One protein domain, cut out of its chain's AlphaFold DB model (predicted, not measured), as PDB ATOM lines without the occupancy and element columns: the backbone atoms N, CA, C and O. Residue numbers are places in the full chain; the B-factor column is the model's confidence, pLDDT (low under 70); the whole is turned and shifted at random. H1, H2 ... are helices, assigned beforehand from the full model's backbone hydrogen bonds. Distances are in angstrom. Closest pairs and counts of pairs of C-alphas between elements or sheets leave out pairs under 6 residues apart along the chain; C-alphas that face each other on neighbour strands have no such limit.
ATOM      1  N   GLN A 305       6.632 -32.749  -4.125       76.31
ATOM      2  CA  GLN A 305       5.696 -32.012  -3.281       76.31
ATOM      3  C   GLN A 305       6.352 -31.332  -2.065       76.31
ATOM      4  O   GLN A 305       6.042 -30.178  -1.767       76.31
ATOM      5  N   GLU A 306       7.267 -32.005  -1.368       77.88
ATOM      6  CA  GLU A 306       8.025 -31.427  -0.248       77.88
ATOM      7  C   GLU A 306       8.999 -30.344  -0.722       77.88
ATOM      8  O   GLU A 306       9.143 -29.317  -0.059       77.88
ATOM      9  N   GLN A 307       9.596 -30.513  -1.906       79.44
ATOM     10  CA  GLN A 307      10.413 -29.478  -2.547       79.44
ATOM     11  C   GLN A 307       9.575 -28.244  -2.890       79.44
ATOM     12  O   GLN A 307       9.977 -27.123  -2.587       79.44
ATOM     13  N   ILE A 308       8.380 -28.436  -3.459       82.06
ATOM     14  CA  ILE A 308       7.442 -27.341  -3.747       82.06
ATOM     15  C   ILE A 308       7.025 -26.621  -2.460       82.06
ATOM     16  O   ILE A 308       6.968 -25.392  -2.440       82.06
ATOM     17  N   ASN A 309       6.745 -27.353  -1.381       82.75
ATOM     18  CA  ASN A 309       6.366 -26.752  -0.102       82.75
ATOM     19  C   ASN A 309       7.529 -25.969   0.525       82.75
ATOM     20  O   ASN A 309       7.331 -24.833   0.952       82.75
ATOM     21  N   SER A 310       8.747 -26.514   0.491       81.00
ATOM     22  CA  SER A 310       9.960 -25.825   0.951       81.00
ATOM     23  C   SER A 310      10.246 -24.554   0.140       81.00
ATOM     24  O   SER A 310      10.498 -23.496   0.717       81.00
ATOM     25  N   LEU A 311      10.108 -24.616  -1.188       83.81
ATOM     26  CA  LEU A 311      10.244 -23.451  -2.067       83.81
ATOM     27  C   LEU A 311       9.177 -22.390  -1.773       83.81
ATOM     28  O   LEU A 311       9.490 -21.201  -1.745       83.81
ATOM     29  N   LYS A 312       7.927 -22.789  -1.504       87.44
ATOM     30  CA  LYS A 312       6.858 -21.859  -1.095       87.44
ATOM     31  C   LYS A 312       7.169 -21.180   0.239       87.44
ATOM     32  O   LYS A 312       6.926 -19.981   0.376       87.44
ATOM     33  N   GLU A 313       7.723 -21.909   1.204       84.00
ATOM     34  CA  GLU A 313       8.156 -21.333   2.479       84.00
ATOM     35  C   GLU A 313       9.323 -20.352   2.309       84.00
ATOM     36  O   GLU A 313       9.320 -19.286   2.930       84.00
ATOM     37  N   GLU A 314      10.299 -20.664   1.452       85.50
ATOM     38  CA  GLU A 314      11.391 -19.742   1.123       85.50
ATOM     39  C   GLU A 314      10.900 -18.486   0.401       85.50
ATOM     40  O   GLU A 314      11.344 -17.384   0.731       85.50
ATOM     41  N   ILE A 315       9.972 -18.629  -0.549       88.44
ATOM     42  CA  ILE A 315       9.342 -17.494  -1.237       88.44
ATOM     43  C   ILE A 315       8.625 -16.608  -0.217       88.44
ATOM     44  O   ILE A 315       8.876 -15.407  -0.179       88.44
ATOM     45  N   ASN A 316       7.834 -17.193   0.685       89.12
ATOM     46  CA  ASN A 316       7.132 -16.435   1.721       89.12
ATOM     47  C   ASN A 316       8.106 -15.718   2.681       89.12
ATOM     48  O   ASN A 316       7.892 -14.560   3.042       89.12
ATOM     49  N   LYS A 317       9.221 -16.361   3.063       85.12
ATOM     50  CA  LYS A 317      10.285 -15.712   3.854       85.12
ATOM     51  C   LYS A 317      10.905 -14.528   3.108       85.12
ATOM     52  O   LYS A 317      11.059 -13.459   3.700       85.12
ATOM     53  N   LYS A 318      11.212 -14.690   1.818       86.94
ATOM     54  CA  LYS A 318      11.750 -13.612   0.973       86.94
ATOM     55  C   LYS A 318      10.749 -12.472   0.792       86.94
ATOM     56  O   LYS A 318      11.145 -11.312   0.856       86.94
ATOM     57  N   ASP A 319       9.459 -12.762   0.656       89.56
ATOM     58  CA  ASP A 319       8.411 -11.739   0.574       89.56
ATOM     59  C   ASP A 319       8.306 -10.921   1.868       89.56
ATOM     60  O   ASP A 319       8.175  -9.690   1.827       89.56
ATOM     61  N   ILE A 320       8.436 -11.575   3.027       87.50
ATOM     62  CA  ILE A 320       8.503 -10.904   4.332       87.50
ATOM     63  C   ILE A 320       9.753 -10.015   4.421       87.50
ATOM     64  O   ILE A 320       9.648  -8.859   4.845       87.50
ATOM     65  N   GLU A 321      10.922 -10.495   3.989       85.88
ATOM     66  CA  GLU A 321      12.150  -9.688   3.937       85.88
ATOM     67  C   GLU A 321      12.010  -8.476   3.012       85.88
ATOM     68  O   GLU A 321      12.335  -7.356   3.411       85.88
ATOM     69  N   ILE A 322      11.456  -8.658   1.811       82.94
ATOM     70  CA  ILE A 322      11.193  -7.573   0.856       82.94
ATOM     71  C   ILE A 322      10.237  -6.545   1.465       82.94
ATOM     72  O   ILE A 322      10.460  -5.335   1.343       82.94
ATOM     73  N   LYS A 323       9.181  -6.993   2.152       83.56
ATOM     74  CA  LYS A 323       8.241  -6.101   2.841       83.56
ATOM     75  C   LYS A 323       8.945  -5.307   3.945       83.56
ATOM     76  O   LYS A 323       8.785  -4.087   4.004       83.56
ATOM     77  N   ASN A 324       9.789  -5.957   4.744       80.00
ATOM     78  CA  ASN A 324      10.577  -5.308   5.795       80.00
ATOM     79  C   ASN A 324      11.596  -4.301   5.235       80.00
ATOM     80  O   ASN A 324      11.761  -3.213   5.796       80.00
ATOM     81  N   LEU A 325      12.242  -4.616   4.109       78.44
ATOM     82  CA  LEU A 325      13.144  -3.703   3.401       78.44
ATOM     83  C   LEU A 325      12.394  -2.475   2.878       78.44
ATOM     84  O   LEU A 325      12.849  -1.350   3.090       78.44
ATOM     85  N   LYS A 326      11.207  -2.661   2.285       80.62
ATOM     86  CA  LYS A 326      10.334  -1.550   1.860       80.62
ATOM     87  C   LYS A 326       9.936  -0.670   3.046       80.62
ATOM     88  O   LYS A 326      10.060   0.552   2.968       80.62
ATOM     89  N   THR A 327       9.537  -1.264   4.173       79.31
ATOM     90  CA  THR A 327       9.222  -0.518   5.403       79.31
ATOM     91  C   THR A 327      10.437   0.237   5.947       79.31
ATOM     92  O   THR A 327      10.307   1.378   6.388       79.31
ATOM     93  N   THR A 328      11.628  -0.359   5.899       80.31
ATOM     94  CA  THR A 328      12.879   0.275   6.346       80.31
ATOM     95  C   THR A 328      13.270   1.441   5.440       80.31
ATOM     96  O   THR A 328      13.593   2.517   5.942       80.31
ATOM     97  N   SER A 329      13.155   1.271   4.120       78.19
ATOM     98  CA  SER A 329      13.349   2.344   3.139       78.19
ATOM     99  C   SER A 329      12.379   3.500   3.390       78.19
ATOM    100  O   SER A 329      12.802   4.653   3.467       78.19
ATOM    101  N   GLN A 330      11.097   3.199   3.630       77.69
ATOM    102  CA  GLN A 330      10.093   4.212   3.958       77.69
ATOM    103  C   GLN A 330      10.435   4.957   5.257       77.69
ATOM    104  O   GLN A 330      10.374   6.185   5.303       77.69
ATOM    105  N   LYS A 331      10.856   4.241   6.309       77.56
ATOM    106  CA  LYS A 331      11.310   4.851   7.570       77.56
ATOM    107  C   LYS A 331      12.532   5.751   7.361       77.56
ATOM    108  O   LYS A 331      12.553   6.865   7.879       77.56
ATOM    109  N   ALA A 332      13.515   5.322   6.570       74.12
ATOM    110  CA  ALA A 332      14.684   6.135   6.231       74.12
ATOM    111  C   ALA A 332      14.292   7.409   5.459       74.12
ATOM    112  O   ALA A 332      14.826   8.490   5.719       74.12
ATOM    113  N   GLN A 333      13.318   7.309   4.554       76.12
ATOM    114  CA  GLN A 333      12.777   8.450   3.814       76.12
ATOM    115  C   GLN A 333      12.025   9.422   4.736       76.12
ATOM    116  O   GLN A 333      12.193  10.638   4.627       76.12
ATOM    117  N   ASN A 334      11.290   8.897   5.719       79.62
ATOM    118  CA  ASN A 334      10.624   9.695   6.749       79.62
ATOM    119  C   ASN A 334      11.632  10.418   7.662       79.62
ATOM    120  O   ASN A 334      11.432  11.591   7.977       79.62
ATOM    121  N   ILE A 335      12.751   9.779   8.027       80.00
ATOM    122  CA  ILE A 335      13.834  10.417   8.800       80.00
ATOM    123  C   ILE A 335      14.446  11.584   8.018       80.00
ATOM    124  O   ILE A 335      14.642  12.658   8.585       80.00
ATOM    125  N   LYS A 336      14.670  11.424   6.706       81.38
ATOM    126  CA  LYS A 336      15.146  12.518   5.838       81.38
ATOM    127  C   LYS A 336      14.167  13.695   5.767       81.38
ATOM    128  O   LYS A 336      14.575  14.824   5.494       81.38
ATOM    129  N   ASN A 337      12.886  13.449   6.037       82.69
ATOM    130  CA  ASN A 337      11.861  14.484   6.101       82.69
ATOM    131  C   ASN A 337      11.792  15.215   7.446       82.69
ATOM    132  O   ASN A 337      11.218  16.310   7.485       82.69
ATOM    133  N   HIS A 338      12.403  14.666   8.499       86.88
ATOM    134  CA  HIS A 338      12.425  15.263   9.829       86.88
ATOM    135  C   HIS A 338      13.204  16.586   9.843       86.88
ATOM    136  O   HIS A 338      14.252  16.721   9.204       86.88
ATOM    137  N   LEU A 339      12.703  17.564  10.602       88.56
ATOM    138  CA  LEU A 339      13.279  18.909  10.663       88.56
ATOM    139  C   LEU A 339      14.758  18.891  11.075       88.56
ATOM    140  O   LEU A 339      15.586  19.526  10.429       88.56
ATOM    141  N   SER A 340      15.100  18.117  12.109       89.31
ATOM    142  CA  SER A 340      16.481  18.010  12.602       89.31
ATOM    143  C   SER A 340      17.446  17.444  11.557       89.31
ATOM    144  O   SER A 340      18.563  17.938  11.443       89.31
ATOM    145  N   TYR A 341      17.015  16.465  10.754       90.31
ATOM    146  CA  TYR A 341      17.836  15.906   9.679       90.31
ATOM    147  C   TYR A 341      18.098  16.950   8.588       90.31
ATOM    148  O   TYR A 341      19.238  17.126   8.160       90.31
ATOM    149  N   LYS A 342      17.059  17.682   8.160       92.19
ATOM    150  CA  LYS A 342      17.180  18.735   7.137       92.19
ATOM    151  C   LYS A 342      18.102  19.868   7.589       92.19
ATOM    152  O   LYS A 342      18.987  20.262   6.833       92.19
ATOM    153  N   LEU A 343      17.942  20.331   8.829       94.06
ATOM    154  CA  LEU A 343      18.805  21.354   9.425       94.06
ATOM    155  C   LEU A 343      20.252  20.866   9.569       94.06
ATOM    156  O   LEU A 343      21.175  21.585   9.197       94.06
ATOM    157  N   GLY A 344      20.458  19.633  10.043       93.62
ATOM    158  CA  GLY A 344      21.787  19.031  10.150       93.62
ATOM    159  C   GLY A 344      22.483  18.895   8.792       93.62
ATOM    160  O   GLY A 344      23.652  19.247   8.659       93.62
ATOM    161  N   ASN A 345      21.760  18.466   7.755       94.31
ATOM    162  CA  ASN A 345      22.306  18.382   6.400       94.31
ATOM    163  C   ASN A 345      22.676  19.768   5.842       94.31
ATOM    164  O   ASN A 345      23.761  19.928   5.284       94.31
ATOM    165  N   ALA A 346      21.823  20.781   6.031       94.19
ATOM    166  CA  ALA A 346      22.124  22.157   5.628       94.19
ATOM    167  C   ALA A 346      23.354  22.718   6.367       94.19
ATOM    168  O   ALA A 346      24.195  23.371   5.750       94.19
ATOM    169  N   LEU A 347      23.516  22.392   7.653       95.19
ATOM    170  CA  LEU A 347      24.683  22.784   8.446       95.19
ATOM    171  C   LEU A 347      25.977  22.139   7.925       95.19
ATOM    172  O   LEU A 347      27.007  22.804   7.835       95.19
ATOM    173  N   ILE A 348      25.926  20.865   7.530       94.06
ATOM    174  CA  ILE A 348      27.073  20.171   6.925       94.06
ATOM    175  C   ILE A 348      27.478  20.841   5.604       94.06
ATOM    176  O   ILE A 348      28.668  21.041   5.356       94.06
ATOM    177  N   GLN A 349      26.513  21.216   4.760       93.19
ATOM    178  CA  GLN A 349      26.808  21.918   3.503       93.19
ATOM    179  C   GLN A 349      27.386  23.315   3.748       93.19
ATOM    180  O   GLN A 349      28.351  23.709   3.093       93.19
ATOM    181  N   ALA A 350      26.855  24.028   4.740       93.44
ATOM    182  CA  ALA A 350      27.377  25.317   5.172       93.44
ATOM    183  C   ALA A 350      28.830  25.217   5.650       93.44
ATOM    184  O   ALA A 350      29.666  26.025   5.247       93.44
ATOM    185  N   HIS A 351      29.145  24.185   6.435       93.62
ATOM    186  CA  HIS A 351      30.503  23.920   6.897       93.62
ATOM    187  C   HIS A 351      31.457  23.618   5.732       93.62
ATOM    188  O   HIS A 351      32.555  24.163   5.684       93.62
ATOM    189  N   LYS A 352      31.034  22.839   4.728       92.81
ATOM    190  CA  LYS A 352      31.848  22.580   3.520       92.81
ATOM    191  C   LYS A 352      32.156  23.845   2.713       92.81
ATOM    192  O   LYS A 352      33.174  23.902   2.027       92.81
ATOM    193  N   GLN A 353      31.299  24.860   2.797       92.25
ATOM    194  CA  GLN A 353      31.446  26.137   2.092       92.25
ATOM    195  C   GLN A 353      31.773  27.300   3.040       92.25
ATOM    196  O   GLN A 353      31.474  28.455   2.723       92.25
ATOM    197  N   TRP A 354      32.380  27.028   4.202       88.81
ATOM    198  CA  TRP A 354      32.602  28.037   5.244       88.81
ATOM    199  C   TRP A 354      33.359  29.275   4.725       88.81
ATOM    200  O   TRP A 354      32.929  30.399   4.970       88.81
ATOM    201  N   HIS A 355      34.393  29.069   3.902       85.94
ATOM    202  CA  HIS A 355      35.220  30.114   3.282       85.94
ATOM    203  C   HIS A 355      34.476  30.963   2.232       85.94
ATOM    204  O   HIS A 355      34.981  31.995   1.806       85.94
ATOM    205  N   LYS A 356      33.265  30.560   1.818       87.94
ATOM    206  CA  LYS A 356      32.377  31.311   0.906       87.94
ATOM    207  C   LYS A 356      31.167  31.911   1.634       87.94
ATOM    208  O   LYS A 356      30.116  32.122   1.023       87.94
ATOM    209  N   GLY A 357      31.277  32.109   2.949       89.25
ATOM    210  CA  GLY A 357      30.181  32.604   3.783       89.25
ATOM    211  C   GLY A 357      29.073  31.570   4.014       89.25
ATOM    212  O   GLY A 357      27.918  31.944   4.226       89.25
ATOM    213  N   GLY A 358      29.394  30.269   3.967       90.44
ATOM    214  CA  GLY A 358      28.420  29.178   4.098       90.44
ATOM    215  C   GLY A 358      27.536  29.272   5.347       90.44
ATOM    216  O   GLY A 358      26.341  29.003   5.266       90.44
ATOM    217  N   TYR A 359      28.075  29.739   6.477       92.00
ATOM    218  CA  TYR A 359      27.311  29.927   7.716       92.00
ATOM    219  C   TYR A 359      26.331  31.104   7.681       92.00
ATOM    220  O   TYR A 359      25.278  31.031   8.306       92.00
ATOM    221  N   ILE A 360      26.623  32.162   6.920       91.25
ATOM    222  CA  ILE A 360      25.677  33.271   6.725       91.25
ATOM    223  C   ILE A 360      24.503  32.780   5.869       91.25
ATOM    224  O   ILE A 360      23.343  32.981   6.223       91.25
ATOM    225  N   LYS A 361      24.792  32.038   4.791       89.56
ATOM    226  CA  LYS A 361      23.764  31.403   3.943       89.56
ATOM    227  C   LYS A 361      22.918  30.386   4.714       89.56
ATOM    228  O   LYS A 361      21.716  30.286   4.478       89.56
ATOM    229  N   PHE A 362      23.524  29.674   5.663       94.75
ATOM    230  CA  PHE A 362      22.828  28.717   6.519       94.75
ATOM    231  C   PHE A 362      21.698  29.345   7.332       94.75
ATOM    232  O   PHE A 362      20.668  28.702   7.491       94.75
ATOM    233  N   ILE A 363      21.847  30.580   7.820       92.56
ATOM    234  CA  ILE A 363      20.796  31.248   8.606       92.56
ATOM    235  C   ILE A 363      19.514  31.378   7.771       92.56
ATOM    236  O   ILE A 363      18.435  30.993   8.222       92.56
ATOM    237  N   PHE A 364      19.641  31.841   6.525       94.12
ATOM    238  CA  PHE A 364      18.512  31.964   5.600       94.12
ATOM    239  C   PHE A 364      17.935  30.595   5.215       94.12
ATOM    240  O   PHE A 364      16.716  30.411   5.229       94.12
ATOM    241  N   GLU A 365      18.796  29.611   4.947       93.00
ATOM    242  CA  GLU A 365      18.372  28.251   4.596       93.00
ATOM    243  C   GLU A 365      17.668  27.544   5.769       93.00
ATOM    244  O   GLU A 365      16.667  26.858   5.579       93.00
ATOM    245  N   ALA A 366      18.119  27.757   7.006       92.44
ATOM    246  CA  ALA A 366      17.497  27.206   8.207       92.44
ATOM    247  C   ALA A 366      16.099  27.797   8.450       92.44
ATOM    248  O   ALA A 366      15.175  27.060   8.807       92.44
ATOM    249  N   ILE A 367      15.920  29.104   8.217       92.00
ATOM    250  CA  ILE A 367      14.607  29.768   8.278       92.00
ATOM    251  C   ILE A 367      13.677  29.194   7.204       92.00
ATOM    252  O   ILE A 367      12.539  28.830   7.509       92.00
ATOM    253  N   LYS A 368      14.171  29.040   5.971       92.81
ATOM    254  CA  LYS A 368      13.426  28.432   4.862       92.81
ATOM    255  C   LYS A 368      12.996  26.997   5.182       92.81
ATOM    256  O   LYS A 368      11.805  26.701   5.127       92.81
ATOM    257  N   ILE A 369      13.926  26.140   5.615       92.69
ATOM    258  CA  ILE A 369      13.658  24.746   6.013       92.69
ATOM    259  C   ILE A 369      12.614  24.682   7.135       92.69
ATOM    260  O   ILE A 369      11.707  23.847   7.089       92.69
ATOM    261  N   LYS A 370      12.717  25.557   8.144       90.06
ATOM    262  CA  LYS A 370      11.755  25.627   9.253       90.06
ATOM    263  C   LYS A 370      10.360  26.015   8.761       90.06
ATOM    264  O   LYS A 370       9.386  25.383   9.173       90.06
ATOM    265  N   ASN A 371      10.262  27.010   7.880       88.06
ATOM    266  CA  ASN A 371       8.990  27.468   7.324       88.06
ATOM    267  C   ASN A 371       8.350  26.386   6.447       88.06
ATOM    268  O   ASN A 371       7.214  25.996   6.699       88.06
ATOM    269  N   GLU A 372       9.094  25.808   5.501       86.25
ATOM    270  CA  GLU A 372       8.613  24.723   4.631       86.25
ATOM    271  C   GLU A 372       8.179  23.472   5.411       86.25
ATOM    272  O   GLU A 372       7.243  22.781   5.009       86.25
ATOM    273  N   HIS A 373       8.835  23.168   6.535       84.94
ATOM    274  CA  HIS A 373       8.444  22.053   7.398       84.94
ATOM    275  C   HIS A 373       7.164  22.344   8.198       84.94
ATOM    276  O   HIS A 373       6.410  21.419   8.488       84.94
ATOM    277  N   LYS A 374       6.892  23.613   8.535       72.12
ATOM    278  CA  LYS A 374       5.675  24.032   9.252       72.12
ATOM    279  C   LYS A 374       4.416  23.941   8.373       72.12
ATOM    280  O   LYS A 374       3.348  23.683   8.909       72.12
ATOM    281  N   PHE A 375       4.554  24.087   7.051       59.66
ATOM    282  CA  PHE A 375       3.454  23.993   6.073       59.66
ATOM    283  C   PHE A 375       3.196  22.574   5.522       59.66
ATOM    284  O   PHE A 375       2.304  22.397   4.700       59.66
ATOM    285  N   LYS A 376       3.974  21.565   5.939       58.75
ATOM    286  CA  LYS A 376       3.863  20.163   5.477       58.75
ATOM    287  C   LYS A 376       3.426  19.175   6.574       58.75
ATOM    288  O   LYS A 376       3.594  17.973   6.382       58.75
TER     289      LYS A 376
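AT A GLANCE: This is residues 305 to 376 of the 377 residues of an uncharacterized protein of Campylobacter lanienae (UniProt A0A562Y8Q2). One long straight helix, H1, sticks out like a handle with its residues 305 to 335, and past residue 337 of H1 comes a small head, a hairpin of two helices, H2 and H3, with H2 set crosswise to H1. H2 and H3 lie side by side, and the free arm of H1 makes most of the length. The printed part has 72 residues, with three named helices in the order H1, H2, H3 along the chain, no named strand, and the class is all helix. The whole is extended, with a radius of gyration of the C-alphas of 21.7 A and spans of 69 by 29 by 11 A.

HOW THE PARTS SIT: H1, residues 305 to 337, is the longest helix, and its residues 305 to 335 stand free. H1 is close to but not clearly touching H2, residues 339 to 352, with 2 pairs of C-alphas within 8 A. Their closest C-alphas, those of Lys 336 and Lys 342, are 6.7 A apart. H1 and H2 run the same way at a steep tilt of 69 degrees, only just short of about perpendicular. H2 touches H3, residues 358 to 374, and the closest C-alphas, those of Ala 350 and Gly 358, are 4.1 A apart. H2 and H3 form a helical hairpin, running opposite ways at a shallow tilt of 16 degrees, with their centres 9.5 A apart. H1 and H3 are apart, but only just, at 8.4 A between their closest C-alphas. In H1 and H2 every O i to N i+4 pair is within hydrogen-bond range; in H3 12 of 13 are.

IN THESE COORDINATES: H1 measures 47.8 A from its first to its last C-alpha, from Gln 305 at (5.696, -32.012, -3.281) to Asn 337 at (11.861, 14.484, 6.101). H2 runs from Leu 339 to Lys 352 and measures 20.2 A. H3 runs from Gly 358 to Lys 374, whose C-alpha is at (5.675, 24.032, 9.252), and measures 23.9 A. H3 has a kink of 26 degrees near residue 365.

THE WHOLE: The two C-alphas farthest apart, those of Gln 305 and Gly 357, are 69.5 A apart. Without residues 305 to 335, the body of 41 residues spans 33 by 17 by 8 A. The printed part has no cut. The links H1 to H2, of 1 residue, and H2 to H3, of 5 residues, are tight. The mean pLDDT of the printed part is 85.9, and residues 375 to 376 are under 70.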